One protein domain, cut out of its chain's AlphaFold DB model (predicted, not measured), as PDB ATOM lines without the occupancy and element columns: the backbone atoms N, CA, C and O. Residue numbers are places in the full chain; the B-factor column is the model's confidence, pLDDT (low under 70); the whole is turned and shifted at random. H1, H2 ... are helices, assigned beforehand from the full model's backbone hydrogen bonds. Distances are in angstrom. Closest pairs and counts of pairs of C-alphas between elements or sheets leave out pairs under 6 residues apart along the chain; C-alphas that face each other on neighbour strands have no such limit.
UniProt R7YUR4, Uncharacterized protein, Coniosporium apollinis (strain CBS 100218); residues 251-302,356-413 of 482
ATOM      1  N   ILE A 251      44.885 -15.878  38.468       95.44
ATOM      2  CA  ILE A 251      44.675 -16.135  39.900       95.44
ATOM      3  C   ILE A 251      43.641 -17.248  40.097       95.44
ATOM      4  O   ILE A 251      43.874 -18.177  40.872       95.44
ATOM      5  N   THR A 252      42.558 -17.235  39.316       91.50
ATOM      6  CA  THR A 252      41.521 -18.273  39.376       91.50
ATOM      7  C   THR A 252      42.084 -19.663  39.069       91.50
ATOM      8  O   THR A 252      41.794 -20.631  39.776       91.50
ATOM      9  N   ILE A 253      42.919 -19.809  38.031       91.62
ATOM     10  CA  ILE A 253      43.482 -21.126  37.698       91.62
ATOM     11  C   ILE A 253      44.533 -21.589  38.716       91.62
ATOM     12  O   ILE A 253      44.596 -22.784  39.012       91.62
ATOM     13  N   LEU A 254      45.314 -20.671  39.299       95.06
ATOM     14  CA  LEU A 254      46.250 -20.992  40.382       95.06
ATOM     15  C   LEU A 254      45.515 -21.496  41.631       95.06
ATOM     16  O   LEU A 254      45.902 -22.525  42.194       95.06
ATOM     17  N   ALA A 255      44.421 -20.833  42.013       92.38
ATOM     18  CA  ALA A 255      43.567 -21.236  43.127       92.38
ATOM     19  C   ALA A 255      42.954 -22.618  42.931       92.38
ATOM     20  O   ALA A 255      43.050 -23.476  43.808       92.38
ATOM     21  N   ARG A 256      42.430 -22.900  41.737       87.06
ATOM     22  CA  ARG A 256      41.889 -24.228  41.407       87.06
ATOM     23  C   ARG A 256      42.950 -25.323  41.403       87.06
ATOM     24  O   ARG A 256      42.661 -26.471  41.737       87.06
ATOM     25  N   CYS A 257      44.187 -24.980  41.054       90.12
ATOM     26  CA  CYS A 257      45.334 -25.868  41.202       90.12
ATOM     27  C   CYS A 257      45.863 -25.940  42.645       90.12
ATOM     28  O   CYS A 257      46.830 -26.665  42.869       90.12
ATOM     29  N   LYS A 258      45.285 -25.225  43.617       92.56
ATOM     30  CA  LYS A 258      45.797 -25.116  44.993       92.56
ATOM     31  C   LYS A 258      47.301 -24.799  45.028       92.56
ATOM     32  O   LYS A 258      48.073 -25.488  45.693       92.56
ATOM     33  N   LEU A 259      47.733 -23.834  44.214       94.69
ATOM     34  CA  LEU A 259      49.132 -23.395  44.131       94.69
ATOM     35  C   LEU A 259      49.345 -22.195  45.052       94.69
ATOM     36  O   LEU A 259      49.495 -21.068  44.587       94.69
ATOM     37  N   HIS A 260      49.307 -22.449  46.361       95.75
ATOM     38  CA  HIS A 260      49.340 -21.404  47.388       95.75
ATOM     39  C   HIS A 260      50.595 -20.528  47.303       95.75
ATOM     40  O   HIS A 260      50.468 -19.310  47.350       95.75
ATOM     41  N   ASP A 261      51.769 -21.122  47.072       96.00
ATOM     42  CA  ASP A 261      53.033 -20.376  46.981       96.00
ATOM     43  C   ASP A 261      53.023 -19.349  45.841       96.00
ATOM     44  O   ASP A 261      53.467 -18.216  46.009       96.00
ATOM     45  N   LEU A 262      52.459 -19.726  44.688       96.25
ATOM     46  CA  LEU A 262      52.354 -18.838  43.528       96.25
ATOM     47  C   LEU A 262      51.268 -17.780  43.712       96.25
ATOM     48  O   LEU A 262      51.449 -16.647  43.281       96.25
ATOM     49  N   LEU A 263      50.152 -18.122  44.363       96.94
ATOM     50  CA  LEU A 263      49.154 -17.123  44.750       96.94
ATOM     51  C   LEU A 263      49.754 -16.083  45.697       96.94
ATOM     52  O   LEU A 263      49.476 -14.896  45.556       96.94
ATOM     53  N   GLU A 264      50.591 -16.515  46.637       96.81
ATOM     54  CA  GLU A 264      51.273 -15.614  47.558       96.81
ATOM     55  C   GLU A 264      52.335 -14.759  46.854       96.81
ATOM     56  O   GLU A 264      52.472 -13.574  47.156       96.81
ATOM     57  N   GLU A 265      53.064 -15.311  45.884       96.88
ATOM     58  CA  GLU A 265      53.965 -14.529  45.035       96.88
ATOM     59  C   GLU A 265      53.205 -13.450  44.249       96.88
ATOM     60  O   GLU A 265      53.577 -12.276  44.299       96.88
ATOM     61  N   GLU A 266      52.101 -13.811  43.592       97.44
ATOM     62  CA  GLU A 266      51.267 -12.849  42.863       97.44
ATOM     63  C   GLU A 266      50.626 -11.813  43.797       97.44
ATOM     64  O   GLU A 266      50.516 -10.646  43.422       97.44
ATOM     65  N   TRP A 267      50.272 -12.186  45.031       97.81
ATOM     66  CA  TRP A 267      49.811 -11.237  46.048       97.81
ATOM     67  C   TRP A 267      50.889 -10.202  46.377       97.81
ATOM     68  O   TRP A 267      50.617  -9.002  46.384       97.81
ATOM     69  N   ARG A 268      52.141 -10.629  46.582       97.75
ATOM     70  CA  ARG A 268      53.260  -9.706  46.842       97.75
ATOM     71  C   ARG A 268      53.519  -8.767  45.665       97.75
ATOM     72  O   ARG A 268      53.842  -7.599  45.890       97.75
ATOM     73  N   LEU A 269      53.359  -9.249  44.431       96.81
ATOM     74  CA  LEU A 269      53.423  -8.407  43.233       96.81
ATOM     75  C   LEU A 269      52.262  -7.406  43.195       96.81
ATOM     76  O   LEU A 269      52.476  -6.226  42.914       96.81
ATOM     77  N   TRP A 270      51.049  -7.848  43.529       96.81
ATOM     78  CA  TRP A 270      49.865  -6.995  43.595       96.81
ATOM     79  C   TRP A 270      49.992  -5.890  44.647       96.81
ATOM     80  O   TRP A 270      49.665  -4.738  44.355       96.81
ATOM     81  N   LEU A 271      50.546  -6.195  45.827       96.62
ATOM     82  CA  LEU A 271      50.808  -5.216  46.889       96.62
ATOM     83  C   LEU A 271      51.627  -4.008  46.401       96.62
ATOM     84  O   LEU A 271      51.424  -2.894  46.880       96.62
ATOM     85  N   GLN A 272      52.517  -4.224  45.433       96.56
ATOM     86  CA  GLN A 272      53.397  -3.200  44.861       96.56
ATOM     87  C   GLN A 272      52.849  -2.602  43.555       96.56
ATOM     88  O   GLN A 272      53.443  -1.681  42.991       96.56
ATOM     89  N   HIS A 273      51.729  -3.113  43.045       96.19
ATOM     90  CA  HIS A 273      51.246  -2.776  41.714       96.19
ATOM     91  C   HIS A 273      50.695  -1.336  41.643       96.19
ATOM     92  O   HIS A 273      49.998  -0.901  42.566       96.19
ATOM     93  N   PRO A 274      50.912  -0.586  40.540       95.25
ATOM     94  CA  PRO A 274      50.400   0.781  40.396       95.25
ATOM     95  C   PRO A 274      48.880   0.897  40.546       95.25
ATOM     96  O   PRO A 274      48.390   1.841  41.155       95.25
ATOM     97  N   LEU A 275      48.123  -0.092  40.052       92.69
ATOM     98  CA  LEU A 275      46.657  -0.106  40.184       92.69
ATOM     99  C   LEU A 275      46.177  -0.272  41.634       92.69
ATOM    100  O   LEU A 275      45.020   0.042  41.920       92.69
ATOM    101  N   ARG A 276      47.039  -0.766  42.529       94.56
ATOM    102  CA  ARG A 276      46.767  -0.854  43.964       94.56
ATOM    103  C   ARG A 276      47.245   0.393  44.700       94.56
ATOM    104  O   ARG A 276      46.491   0.963  45.474       94.56
ATOM    105  N   THR A 277      48.490   0.805  44.461       95.94
ATOM    106  CA  THR A 277      49.138   1.920  45.181       95.94
ATOM    107  C   THR A 277      48.605   3.292  44.769       95.94
ATOM    108  O   THR A 277      48.653   4.232  45.557       95.94
ATOM    109  N   SER A 278      48.074   3.417  43.552       94.69
ATOM    110  CA  SER A 278      47.373   4.599  43.042       94.69
ATOM    111  C   SER A 278      45.973   4.192  42.568       94.69
ATOM    112  O   SER A 278      45.733   4.080  41.359       94.69
ATOM    113  N   PRO A 279      45.046   3.905  43.501       93.56
ATOM    114  CA  PRO A 279      43.737   3.379  43.159       93.56
ATOM    115  C   PRO A 279      42.937   4.393  42.346       93.56
ATOM    116  O   PRO A 279      42.839   5.568  42.702       93.56
ATOM    117  N   ARG A 280      42.308   3.920  41.270       94.19
ATOM    118  CA  ARG A 280      41.333   4.702  40.503       94.19
ATOM    119  C   ARG A 280      39.958   4.065  40.584       94.19
ATOM    120  O   ARG A 280      39.838   2.865  40.830       94.19
ATOM    121  N   GLN A 281      38.931   4.861  40.316       94.06
ATOM    122  CA  GLN A 281      37.582   4.340  40.129       94.06
ATOM    123  C   GLN A 281      37.533   3.451  38.877       94.06
ATOM    124  O   GLN A 281      38.189   3.725  37.862       94.06
ATOM    125  N   LEU A 282      36.774   2.364  38.972       89.31
ATOM    126  CA  LEU A 282      36.510   1.469  37.855       89.31
ATOM    127  C   LEU A 282      35.605   2.171  36.838       89.31
ATOM    128  O   LEU A 282      34.648   2.860  37.192       89.31
ATOM    129  N   SER A 283      35.907   1.981  35.558       90.12
ATOM    130  CA  SER A 283      35.023   2.406  34.474       90.12
ATOM    131  C   SER A 283      33.748   1.557  34.438       90.12
ATOM    132  O   SER A 283      33.705   0.457  34.985       90.12
ATOM    133  N   LYS A 284      32.708   2.035  33.739       88.00
ATOM    134  CA  LYS A 284      31.460   1.274  33.554       88.00
ATOM    135  C   LYS A 284      31.720  -0.121  32.972       88.00
ATOM    136  O   LYS A 284      31.198  -1.097  33.487       88.00
ATOM    137  N   THR A 285      32.588  -0.210  31.965       87.25
ATOM    138  CA  THR A 285      32.967  -1.483  31.340       87.25
ATOM    139  C   THR A 285      33.701  -2.399  32.312       87.25
ATOM    140  O   THR A 285      33.416  -3.585  32.351       87.25
ATOM    141  N   GLU A 286      34.607  -1.879  33.143       86.94
ATOM    142  CA  GLU A 286      35.298  -2.704  34.145       86.94
ATOM    143  C   GLU A 286      34.369  -3.189  35.258       86.94
ATOM    144  O   GLU A 286      34.600  -4.259  35.813       86.94
ATOM    145  N   ILE A 287      33.343  -2.403  35.589       86.31
ATOM    146  CA  ILE A 287      32.285  -2.803  36.517       86.31
ATOM    147  C   ILE A 287      31.461  -3.930  35.896       86.31
ATOM    148  O   ILE A 287      31.268  -4.947  36.546       86.31
ATOM    149  N   GLU A 288      31.012  -3.776  34.649       85.69
ATOM    150  CA  GLU A 288      30.276  -4.819  33.925       85.69
ATOM    151  C   GLU A 288      31.119  -6.096  33.783       85.69
ATOM    152  O   GLU A 288      30.623  -7.193  34.013       85.69
ATOM    153  N   GLU A 289      32.411  -5.974  33.470       82.94
ATOM    154  CA  GLU A 289      33.343  -7.105  33.431       82.94
ATOM    155  C   GLU A 289      33.495  -7.776  34.803       82.94
ATOM    156  O   GLU A 289      33.500  -9.001  34.860       82.94
ATOM    157  N   ALA A 290      33.605  -7.007  35.891       81.50
ATOM    158  CA  ALA A 290      33.699  -7.553  37.245       81.50
ATOM    159  C   ALA A 290      32.398  -8.251  37.674       81.50
ATOM    160  O   ALA A 290      32.451  -9.342  38.225       81.50
ATOM    161  N   GLU A 291      31.235  -7.667  37.373       82.00
ATOM    162  CA  GLU A 291      29.932  -8.287  37.648       82.00
ATOM    163  C   GLU A 291      29.766  -9.592  36.844       82.00
ATOM    164  O   GLU A 291      29.362 -10.608  37.400       82.00
ATOM    165  N   ASN A 292      30.177  -9.615  35.572       79.44
ATOM    166  CA  ASN A 292      30.172 -10.835  34.756       79.44
ATOM    167  C   ASN A 292      31.175 -11.892  35.257       79.44
ATOM    168  O   ASN A 292      30.957 -13.092  35.092       79.44
ATOM    169  N   GLU A 293      32.308 -11.464  35.818       76.56
ATOM    170  CA  GLU A 293      33.297 -12.344  36.446       76.56
ATOM    171  C   GLU A 293      32.767 -12.963  37.740       76.56
ATOM    172  O   GLU A 293      32.985 -14.155  37.962       76.56
ATOM    173  N   ASP A 294      32.044 -12.184  38.545       70.31
ATOM    174  CA  ASP A 294      31.357 -12.646  39.750       70.31
ATOM    175  C   ASP A 294      30.244 -13.636  39.388       70.31
ATOM    176  O   ASP A 294      30.198 -14.720  39.956       70.31
ATOM    177  N   ASP A 295      29.421 -13.346  38.375       69.31
ATOM    178  CA  ASP A 295      28.392 -14.275  37.888       69.31
ATOM    179  C   ASP A 295      29.012 -15.574  37.353       69.31
ATOM    180  O   ASP A 295      28.505 -16.672  37.597       69.31
ATOM    181  N   PHE A 296      30.148 -15.477  36.658       65.81
ATOM    182  CA  PHE A 296      30.894 -16.642  36.192       65.81
ATOM    183  C   PHE A 296      31.472 -17.456  37.359       65.81
ATOM    184  O   PHE A 296      31.380 -18.683  37.351       65.81
ATOM    185  N   ASN A 297      32.029 -16.803  38.381       64.69
ATOM    186  CA  ASN A 297      32.537 -17.454  39.589       64.69
ATOM    187  C   ASN A 297      31.405 -18.065  40.434       64.69
ATOM    188  O   ASN A 297      31.529 -19.198  40.890       64.69
ATOM    189  N   ALA A 298      30.271 -17.386  40.581       60.56
ATOM    190  CA  ALA A 298      29.093 -17.890  41.279       60.56
ATOM    191  C   ALA A 298      28.447 -19.062  40.525       60.56
ATOM    192  O   ALA A 298      28.049 -20.061  41.132       60.56
ATOM    193  N   TYR A 299      28.397 -19.002  39.190       58.50
ATOM    194  CA  TYR A 299      28.028 -20.145  38.356       58.50
ATOM    195  C   TYR A 299      28.967 -21.329  38.614       58.50
ATOM    196  O   TYR A 299      28.500 -22.456  38.785       58.50
ATOM    197  N   LEU A 300      30.275 -21.075  38.720       56.09
ATOM    198  CA  LEU A 300      31.262 -22.105  39.033       56.09
ATOM    199  C   LEU A 300      31.048 -22.733  40.410       56.09
ATOM    200  O   LEU A 300      30.995 -23.958  40.512       56.09
ATOM    201  N   VAL A 301      30.870 -21.913  41.444       54.75
ATOM    202  CA  VAL A 301      30.650 -22.368  42.824       54.75
ATOM    203  C   VAL A 301      29.323 -23.123  42.953       54.75
ATOM    204  O   VAL A 301      29.274 -24.198  43.538       54.75
ATOM    205  N   SER A 302      28.241 -22.626  42.351       51.41
ATOM    206  CA  SER A 302      26.926 -23.281  42.423       51.41
ATOM    207  C   SER A 302      26.854 -24.588  41.619       51.41
ATOM    208  O   SER A 302      26.161 -25.527  42.026       51.41
ATOM    209  N   SER A 356      31.176  -0.912  48.392       63.88
ATOM    210  CA  SER A 356      31.152   0.410  49.017       63.88
ATOM    211  C   SER A 356      32.107   1.372  48.297       63.88
ATOM    212  O   SER A 356      31.812   2.561  48.168       63.88
ATOM    213  N   ASN A 357      33.203   0.841  47.729       75.00
ATOM    214  CA  ASN A 357      34.169   1.596  46.939       75.00
ATOM    215  C   ASN A 357      34.630   0.820  45.686       75.00
ATOM    216  O   ASN A 357      35.373  -0.156  45.767       75.00
ATOM    217  N   ARG A 358      34.207   1.257  44.492       85.44
ATOM    218  CA  ARG A 358      34.508   0.600  43.201       85.44
ATOM    219  C   ARG A 358      35.885   1.001  42.668       85.44
ATOM    220  O   ARG A 358      35.997   1.575  41.586       85.44
ATOM    221  N   THR A 359      36.937   0.706  43.426       93.31
ATOM    222  CA  THR A 359      38.317   1.008  43.018       93.31
ATOM    223  C   THR A 359      39.041  -0.204  42.444       93.31
ATOM    224  O   THR A 359      38.700  -1.356  42.718       93.31
ATOM    225  N   THR A 360      40.093   0.059  41.669       93.50
ATOM    226  CA  THR A 360      41.037  -0.970  41.214       93.50
ATOM    227  C   THR A 360      41.702  -1.715  42.371       93.50
ATOM    228  O   THR A 360      41.945  -2.913  42.252       93.50
ATOM    229  N   GLN A 361      41.949  -1.034  43.493       95.25
ATOM    230  CA  GLN A 361      42.489  -1.633  44.712       95.25
ATOM    231  C   GLN A 361      41.520  -2.656  45.309       95.25
ATOM    232  O   GLN A 361      41.872  -3.828  45.418       95.25
ATOM    233  N   THR A 362      40.292  -2.230  45.617       93.88
ATOM    234  CA  THR A 362      39.250  -3.086  46.205       93.88
ATOM    235  C   THR A 362      38.990  -4.320  45.340       93.88
ATOM    236  O   THR A 362      38.919  -5.429  45.863       93.88
ATOM    237  N   ARG A 363      38.918  -4.154  44.007       92.69
ATOM    238  CA  ARG A 363      38.725  -5.271  43.064       92.69
ATOM    239  C   ARG A 363      39.839  -6.312  43.160       92.69
ATOM    240  O   ARG A 363      39.547  -7.504  43.214       92.69
ATOM    241  N   GLY A 364      41.099  -5.879  43.147       95.06
ATOM    242  CA  GLY A 364      42.230  -6.803  43.207       95.06
ATOM    243  C   GLY A 364      42.358  -7.477  44.569       95.06
ATOM    244  O   GLY A 364      42.513  -8.691  44.625       95.06
ATOM    245  N   ASP A 365      42.218  -6.726  45.661       96.56
ATOM    246  CA  ASP A 365      42.285  -7.278  47.020       96.56
ATOM    247  C   ASP A 365      41.231  -8.354  47.250       96.56
ATOM    248  O   ASP A 365      41.556  -9.458  47.690       96.56
ATOM    249  N   ARG A 366      39.983  -8.049  46.876       94.94
ATOM    250  CA  ARG A 366      38.868  -8.993  46.931       94.94
ATOM    251  C   ARG A 366      39.193 -10.259  46.141       94.94
ATOM    252  O   ARG A 366      39.111 -11.347  46.699       94.94
ATOM    253  N   LEU A 367      39.637 -10.119  44.886       94.88
ATOM    254  CA  LEU A 367      40.002 -11.257  44.040       94.88
ATOM    255  C   LEU A 367      41.017 -12.181  44.733       94.88
ATOM    256  O   LEU A 367      40.825 -13.392  44.741       94.88
ATOM    257  N   PHE A 368      42.088 -11.644  45.322       97.44
ATOM    258  CA  PHE A 368      43.100 -12.476  45.982       97.44
ATOM    259  C   PHE A 368      42.562 -13.196  47.221       97.44
ATOM    260  O   PHE A 368      42.789 -14.400  47.359       97.44
ATOM    261  N   VAL A 369      41.824 -12.494  48.087       96.75
ATOM    262  CA  VAL A 369      41.231 -13.090  49.296       96.75
ATOM    263  C   VAL A 369      40.265 -14.213  48.918       96.75
ATOM    264  O   VAL A 369      40.378 -15.330  49.425       96.75
ATOM    265  N   GLU A 370      39.357 -13.953  47.979       94.50
ATOM    266  CA  GLU A 370      38.340 -14.916  47.553       94.50
ATOM    267  C   GLU A 370      38.955 -16.132  46.868       94.50
ATOM    268  O   GLU A 370      38.619 -17.272  47.188       94.50
ATOM    269  N   GLN A 371      39.913 -15.928  45.962       93.94
ATOM    270  CA  GLN A 371      40.552 -17.043  45.268       93.94
ATOM    271  C   GLN A 371      41.420 -17.884  46.209       93.94
ATOM    272  O   GLN A 371      41.461 -19.108  46.069       93.94
ATOM    273  N   LEU A 372      42.060 -17.287  47.216       95.25
ATOM    274  CA  LEU A 372      42.801 -18.055  48.212       95.25
ATOM    275  C   LEU A 372      41.869 -18.875  49.123       95.25
ATOM    276  O   LEU A 372      42.183 -20.033  49.424       95.25
ATOM    277  N   MET A 373      40.686 -18.341  49.452       93.62
ATOM    278  CA  MET A 373      39.617 -19.116  50.094       93.62
ATOM    279  C   MET A 373      39.138 -20.271  49.219       93.62
ATOM    280  O   MET A 373      39.024 -21.399  49.698       93.62
ATOM    281  N   HIS A 374      38.902 -20.040  47.927       88.44
ATOM    282  CA  HIS A 374      38.522 -21.107  46.996       88.44
ATOM    283  C   HIS A 374      39.609 -22.179  46.846       88.44
ATOM    284  O   HIS A 374      39.292 -23.349  46.623       88.44
ATOM    285  N   ALA A 375      40.880 -21.813  47.012       90.81
ATOM    286  CA  ALA A 375      41.987 -22.763  47.043       90.81
ATOM    287  C   ALA A 375      42.000 -23.636  48.317       90.81
ATOM    288  O   ALA A 375      42.707 -24.646  48.346       90.81
ATOM    289  N   GLY A 376      41.226 -23.275  49.347       92.44
ATOM    290  CA  GLY A 376      41.179 -23.950  50.645       92.44
ATOM    291  C   GLY A 376      42.271 -23.503  51.619       92.44
ATOM    292  O   GLY A 376      42.609 -24.260  52.520       92.44
ATOM    293  N   ASN A 377      42.856 -22.313  51.436       95.44
ATOM    294  CA  ASN A 377      43.844 -21.752  52.364       95.44
ATOM    295  C   ASN A 377      43.221 -20.595  53.154       95.44
ATOM    296  O   ASN A 377      43.426 -19.419  52.841       95.44
ATOM    297  N   ALA A 378      42.427 -20.958  54.163       95.75
ATOM    298  CA  ALA A 378      41.693 -19.998  54.975       95.75
ATOM    299  C   ALA A 378      42.610 -19.084  55.795       95.75
ATOM    300  O   ALA A 378      42.396 -17.874  55.831       95.75
ATOM    301  N   GLU A 379      43.676 -19.634  56.380       96.75
ATOM    302  CA  GLU A 379      44.679 -18.862  57.117       96.75
ATOM    303  C   GLU A 379      45.308 -17.765  56.247       96.75
ATOM    304  O   GLU A 379      45.348 -16.587  56.620       96.75
ATOM    305  N   GLY A 380      45.745 -18.133  55.043       96.56
ATOM    306  CA  GLY A 380      46.329 -17.197  54.097       96.56
ATOM    307  C   GLY A 380      45.342 -16.114  53.665       96.56
ATOM    308  O   GLY A 380      45.738 -14.953  53.552       96.56
ATOM    309  N   ALA A 381      44.071 -16.462  53.461       96.94
ATOM    310  CA  ALA A 381      43.038 -15.503  53.086       96.94
ATOM    311  C   ALA A 381      42.712 -14.522  54.223       96.94
ATOM    312  O   ALA A 381      42.622 -13.322  53.972       96.94
ATOM    313  N   TRP A 382      42.630 -14.991  55.472       96.88
ATOM    314  CA  TRP A 382      42.482 -14.132  56.653       96.88
ATOM    315  C   TRP A 382      43.651 -13.162  56.820       96.88
ATOM    316  O   TRP A 382      43.452 -11.988  57.150       96.88
ATOM    317  N   ARG A 383      44.878 -13.627  56.568       96.94
ATOM    318  CA  ARG A 383      46.064 -12.766  56.538       96.94
ATOM    319  C   ARG A 383      45.955 -11.712  55.432       96.94
ATOM    320  O   ARG A 383      46.126 -10.532  55.726       96.94
ATOM    321  N   MET A 384      45.641 -12.109  54.195       96.88
ATOM    322  CA  MET A 384      45.501 -11.176  53.068       96.88
ATOM    323  C   MET A 384      44.388 -10.154  53.310       96.88
ATOM    324  O   MET A 384      44.577  -8.974  53.028       96.88
ATOM    325  N   LEU A 385      43.266 -10.564  53.905       96.19
ATOM    326  CA  LEU A 385      42.180  -9.664  54.288       96.19
ATOM    327  C   LEU A 385      42.680  -8.573  55.246       96.19
ATOM    328  O   LEU A 385      42.483  -7.387  54.983       96.19
ATOM    329  N   LYS A 386      43.419  -8.946  56.296       95.50
ATOM    330  CA  LYS A 386      44.014  -7.981  57.233       95.50
ATOM    331  C   LYS A 386      45.057  -7.075  56.581       95.50
ATOM    332  O   LYS A 386      45.030  -5.869  56.808       95.50
ATOM    333  N   GLU A 387      45.974  -7.634  55.795       95.56
ATOM    334  CA  GLU A 387      47.024  -6.871  55.102       95.56
ATOM    335  C   GLU A 387      46.452  -5.906  54.059       95.56
ATOM    336  O   GLU A 387      46.988  -4.817  53.844       95.56
ATOM    337  N   SER A 388      45.369  -6.308  53.393       95.25
ATOM    338  CA  SER A 388      44.738  -5.521  52.339       95.25
ATOM    339  C   SER A 388      44.036  -4.276  52.875       95.25
ATOM    340  O   SER A 388      44.016  -3.258  52.180       95.25
ATOM    341  N   GLY A 389      43.494  -4.357  54.098       93.19
ATOM    342  CA  GLY A 389      42.568  -3.369  54.648       93.19
ATOM    343  C   GLY A 389      41.193  -3.388  53.970       93.19
ATOM    344  O   GLY A 389      40.439  -2.427  54.119       93.19
ATOM    345  N   LEU A 390      40.877  -4.440  53.205       93.19
ATOM    346  CA  LEU A 390      39.601  -4.601  52.519       93.19
ATOM    347  C   LEU A 390      38.458  -4.671  53.553       93.19
ATOM    348  O   LEU A 390      38.519  -5.505  54.462       93.19
ATOM    349  N   PRO A 391      37.414  -3.827  53.436       91.81
ATOM    350  CA  PRO A 391      36.255  -3.903  54.315       91.81
ATOM    351  C   PRO A 391      35.577  -5.271  54.231       91.81
ATOM    352  O   PRO A 391      35.386  -5.807  53.140       91.81
ATOM    353  N   TRP A 392      35.148  -5.815  55.371       91.06
ATOM    354  CA  TRP A 392      34.459  -7.109  55.422       91.06
ATOM    355  C   TRP A 392      33.221  -7.135  54.515       91.06
ATOM    356  O   TRP A 392      33.014  -8.091  53.773       91.06
ATOM    357  N   ALA A 393      32.438  -6.054  54.508       89.50
ATOM    358  CA  ALA A 393      31.261  -5.907  53.655       89.50
ATOM    359  C   ALA A 393      31.542  -5.938  52.137       89.50
ATOM    360  O   ALA A 393      30.612  -6.204  51.374       89.50
ATOM    361  N   ASP A 394      32.781  -5.689  51.695       90.31
ATOM    362  CA  ASP A 394      33.155  -5.710  50.273       90.31
ATOM    363  C   ASP A 394      33.489  -7.127  49.760       90.31
ATOM    364  O   ASP A 394      33.658  -7.306  48.554       90.31
ATOM    365  N   LEU A 395      33.565  -8.136  50.637       90.62
ATOM    366  CA  LEU A 395      33.715  -9.542  50.249       90.62
ATOM    367  C   LEU A 395      32.386 -10.158  49.795       90.62
ATOM    368  O   LEU A 395      31.316  -9.890  50.364       90.62
ATOM    369  N   GLU A 396      32.455 -11.082  48.836       88.12
ATOM    370  CA  GLU A 396      31.303 -11.891  48.449       88.12
ATOM    371  C   GLU A 396      30.742 -12.643  49.664       88.12
ATOM    372  O   GLU A 396      31.477 -13.131  50.527       88.12
ATOM    373  N   ARG A 397      29.411 -12.761  49.742       86.50
ATOM    374  CA  ARG A 397      28.742 -13.490  50.832       86.50
ATOM    375  C   ARG A 397      29.264 -14.924  50.963       86.50
ATOM    376  O   ARG A 397      29.476 -15.386  52.078       86.50
ATOM    377  N   SER A 398      29.506 -15.607  49.842       85.94
ATOM    378  CA  SER A 398      30.035 -16.975  49.834       85.94
ATOM    379  C   SER A 398      31.437 -17.049  50.456       85.94
ATOM    380  O   SER A 398      31.696 -17.910  51.296       85.94
ATOM    381  N   ALA A 399      32.321 -16.108  50.117       90.06
ATOM    382  CA  ALA A 399      33.662 -16.012  50.681       90.06
ATOM    383  C   ALA A 399      33.640 -15.653  52.172       90.06
ATOM    384  O   ALA A 399      34.375 -16.260  52.949       90.06
ATOM    385  N   ARG A 400      32.759 -14.731  52.590       92.44
ATOM    386  CA  ARG A 400      32.535 -14.411  54.009       92.44
ATOM    387  C   ARG A 400      32.100 -15.636  54.801       92.44
ATOM    388  O   ARG A 400      32.706 -15.934  55.822       92.44
ATOM    389  N   ASN A 401      31.102 -16.368  54.311       90.56
ATOM    390  CA  ASN A 401      30.603 -17.564  54.987       90.56
ATOM    391  C   ASN A 401      31.708 -18.618  55.150       90.56
ATOM    392  O   ASN A 401      31.876 -19.141  56.245       90.56
ATOM    393  N   ARG A 402      32.523 -18.844  54.111       90.50
ATOM    394  CA  ARG A 402      33.680 -19.756  54.179       90.50
ATOM    395  C   ARG A 402      34.781 -19.269  55.122       90.50
ATOM    396  O   ARG A 402      35.433 -20.075  55.769       90.50
ATOM    397  N   LEU A 403      35.029 -17.962  55.203       93.81
ATOM    398  CA  LEU A 403      35.985 -17.408  56.169       93.81
ATOM    399  C   LEU A 403      35.499 -17.617  57.609       93.81
ATOM    400  O   LEU A 403      36.298 -17.965  58.474       93.81
ATOM    401  N   LEU A 404      34.197 -17.440  57.852       94.50
ATOM    402  CA  LEU A 404      33.562 -17.657  59.156       94.50
ATOM    403  C   LEU A 404      33.555 -19.130  59.591       94.50
ATOM    404  O   LEU A 404      33.554 -19.399  60.788       94.50
ATOM    405  N   GLU A 405      33.584 -20.081  58.654       92.50
ATOM    406  CA  GLU A 405      33.796 -21.511  58.960       92.50
ATOM    407  C   GLU A 405      35.193 -21.786  59.542       92.50
ATOM    408  O   GLU A 405      35.378 -22.781  60.231       92.50
ATOM    409  N   HIS A 406      36.147 -20.881  59.305       94.75
ATOM    410  CA  HIS A 406      37.548 -20.977  59.715       94.75
ATOM    411  C   HIS A 406      37.961 -19.796  60.599       94.75
ATOM    412  O   HIS A 406      38.980 -19.128  60.387       94.75
ATOM    413  N   VAL A 407      37.106 -19.476  61.565       94.31
ATOM    414  CA  VAL A 407      37.231 -18.298  62.424       94.31
ATOM    415  C   VAL A 407      38.446 -18.346  63.355       94.31
ATOM    416  O   VAL A 407      38.941 -17.306  63.786       94.31
ATOM    417  N   GLU A 408      38.979 -19.534  63.629       93.94
ATOM    418  CA  GLU A 408      40.211 -19.761  64.386       93.94
ATOM    419  C   GLU A 408      41.435 -19.071  63.767       93.94
ATOM    420  O   GLU A 408      42.392 -18.750  64.471       93.94
ATOM    421  N   HIS A 409      41.387 -18.794  62.462       95.50
ATOM    422  CA  HIS A 409      42.426 -18.070  61.737       95.50
ATOM    423  C   HIS A 409      42.171 -16.558  61.654       95.50
ATOM    424  O   HIS A 409      42.997 -15.826  61.099       95.50
ATOM    425  N   ALA A 410      41.050 -16.063  62.190       92.81
ATOM    426  CA  ALA A 410      40.710 -14.650  62.136       92.81
ATOM    427  C   ALA A 410      41.775 -13.808  62.852       92.81
ATOM    428  O   ALA A 410      41.995 -13.892  64.058       92.81
ATOM    429  N   THR A 411      42.437 -12.942  62.090       83.38
ATOM    430  CA  THR A 411      43.523 -12.091  62.597       83.38
ATOM    431  C   THR A 411      43.032 -10.757  63.174       83.38
ATOM    432  O   THR A 411      43.838  -9.990  63.722       83.38
ATOM    433  N   VAL A 412      41.730 -10.471  63.030       79.81
ATOM    434  CA  VAL A 412      41.006  -9.308  63.558       79.81
ATOM    435  C   VAL A 412      39.624  -9.775  64.019       79.81
ATOM    436  O   VAL A 412      38.883 -10.361  63.236       79.81
ATOM    437  N   TRP A 413      39.266  -9.487  65.273       85.88
ATOM    438  CA  TRP A 413      37.950  -9.782  65.848       85.88
ATOM    439  C   TRP A 413      37.271  -8.476  66.269       85.88
ATOM    440  O   TRP A 413      37.566  -7.935  67.335       85.88
TER     441      TRP A 413
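What this domain is: This is residues 251 to 302 and 356 to 413 of the 482 residues of an uncharacterized protein of Coniosporium apollinis (strain CBS 100218) (UniProt R7YUR4). Helix H5 forms the core, and two helical hairpins, H1 with H2 and H5 with H6, pack together through it into a small bundle of nearly aligned helices. H7 packs at a steep tilt on one end part of H5, the short H3 packs on the other end part, and H4, the longest helix, lies along one side without touching another helix. The printed part has 110 residues with seven named helices, H1 to H7 in order along the chain, and no named strand; the class is all helix. The whole is compact, with a radius of gyration of the C-alphas of 13.3 A, and rounded, with spans of 37 by 31 by 27 A.

Where its parts are: H1 holds residues 251 to 256 and begins at C-alpha 251, (44.675, -16.135, 39.900). H2, residues 260 to 271, is 16.3 A long from first to last C-alpha, and H3 is residues 274 to 277. H4, residues 284 to 302, measures 26.5 A and ends at C-alpha 302, (26.926, -23.281, 42.423). After the cut come H5, residues 360 to 374, 21.1 A, and H6, residues 378 to 388, 15.0 A. H7, residues 397 to 404, ends at C-alpha 404, (33.562, -17.657, 59.156).

How they stand to each other: H5 is the hub, touching five other helices. H1 touches it at a shallow tilt of 8 degrees, the same way, the closest C-alphas being those of Ala 255 and Gln 371, 5.6 A apart. H2 touches H5 at Trp 267 and Phe 368, C-alphas 6.8 A apart, at a shallow tilt of 10 degrees, opposite ways. H1 and H2 form a hairpin, closest at the C-alphas of Leu 254 and Leu 263, 6.5 A. H5 and H6 form another, at 11 degrees, with the C-alphas of Val 369 and Ala 381 4.8 A apart. H3 touches residues 360 to 364 of H5 alone, closest at the C-alphas of Arg 276 and Gln 361, 4.4 A. H7 touches residues 370 to 374 of H5 alone, at a steep tilt of 60 degrees, with the C-alphas of Glu 370 and Ala 399 5.7 A apart. H6 and H7 only just touch, with 3 pairs of C-alphas within 8 A, the closest those of Ala 378 and Leu 403, 6.4 A. H4 and H5 are near each other, with 8 pairs of C-alphas within 10 A. Every O i to N i+4 pair is within hydrogen-bond range in H1, H2, H4, H5, H6 and H7; H3 is too short for such a pair.

The domain as a whole: The two C-alphas farthest apart, those of Thr 285 and Glu 408, are 38.5 A apart. Residues 303 to 355 are not printed, and C-alphas 302 and 356 are 25.0 A apart across the cut. Of the links printed whole, none is long. The mean pLDDT of the printed part is 89.5; residues 295 to 302 and residue 356 are under 70.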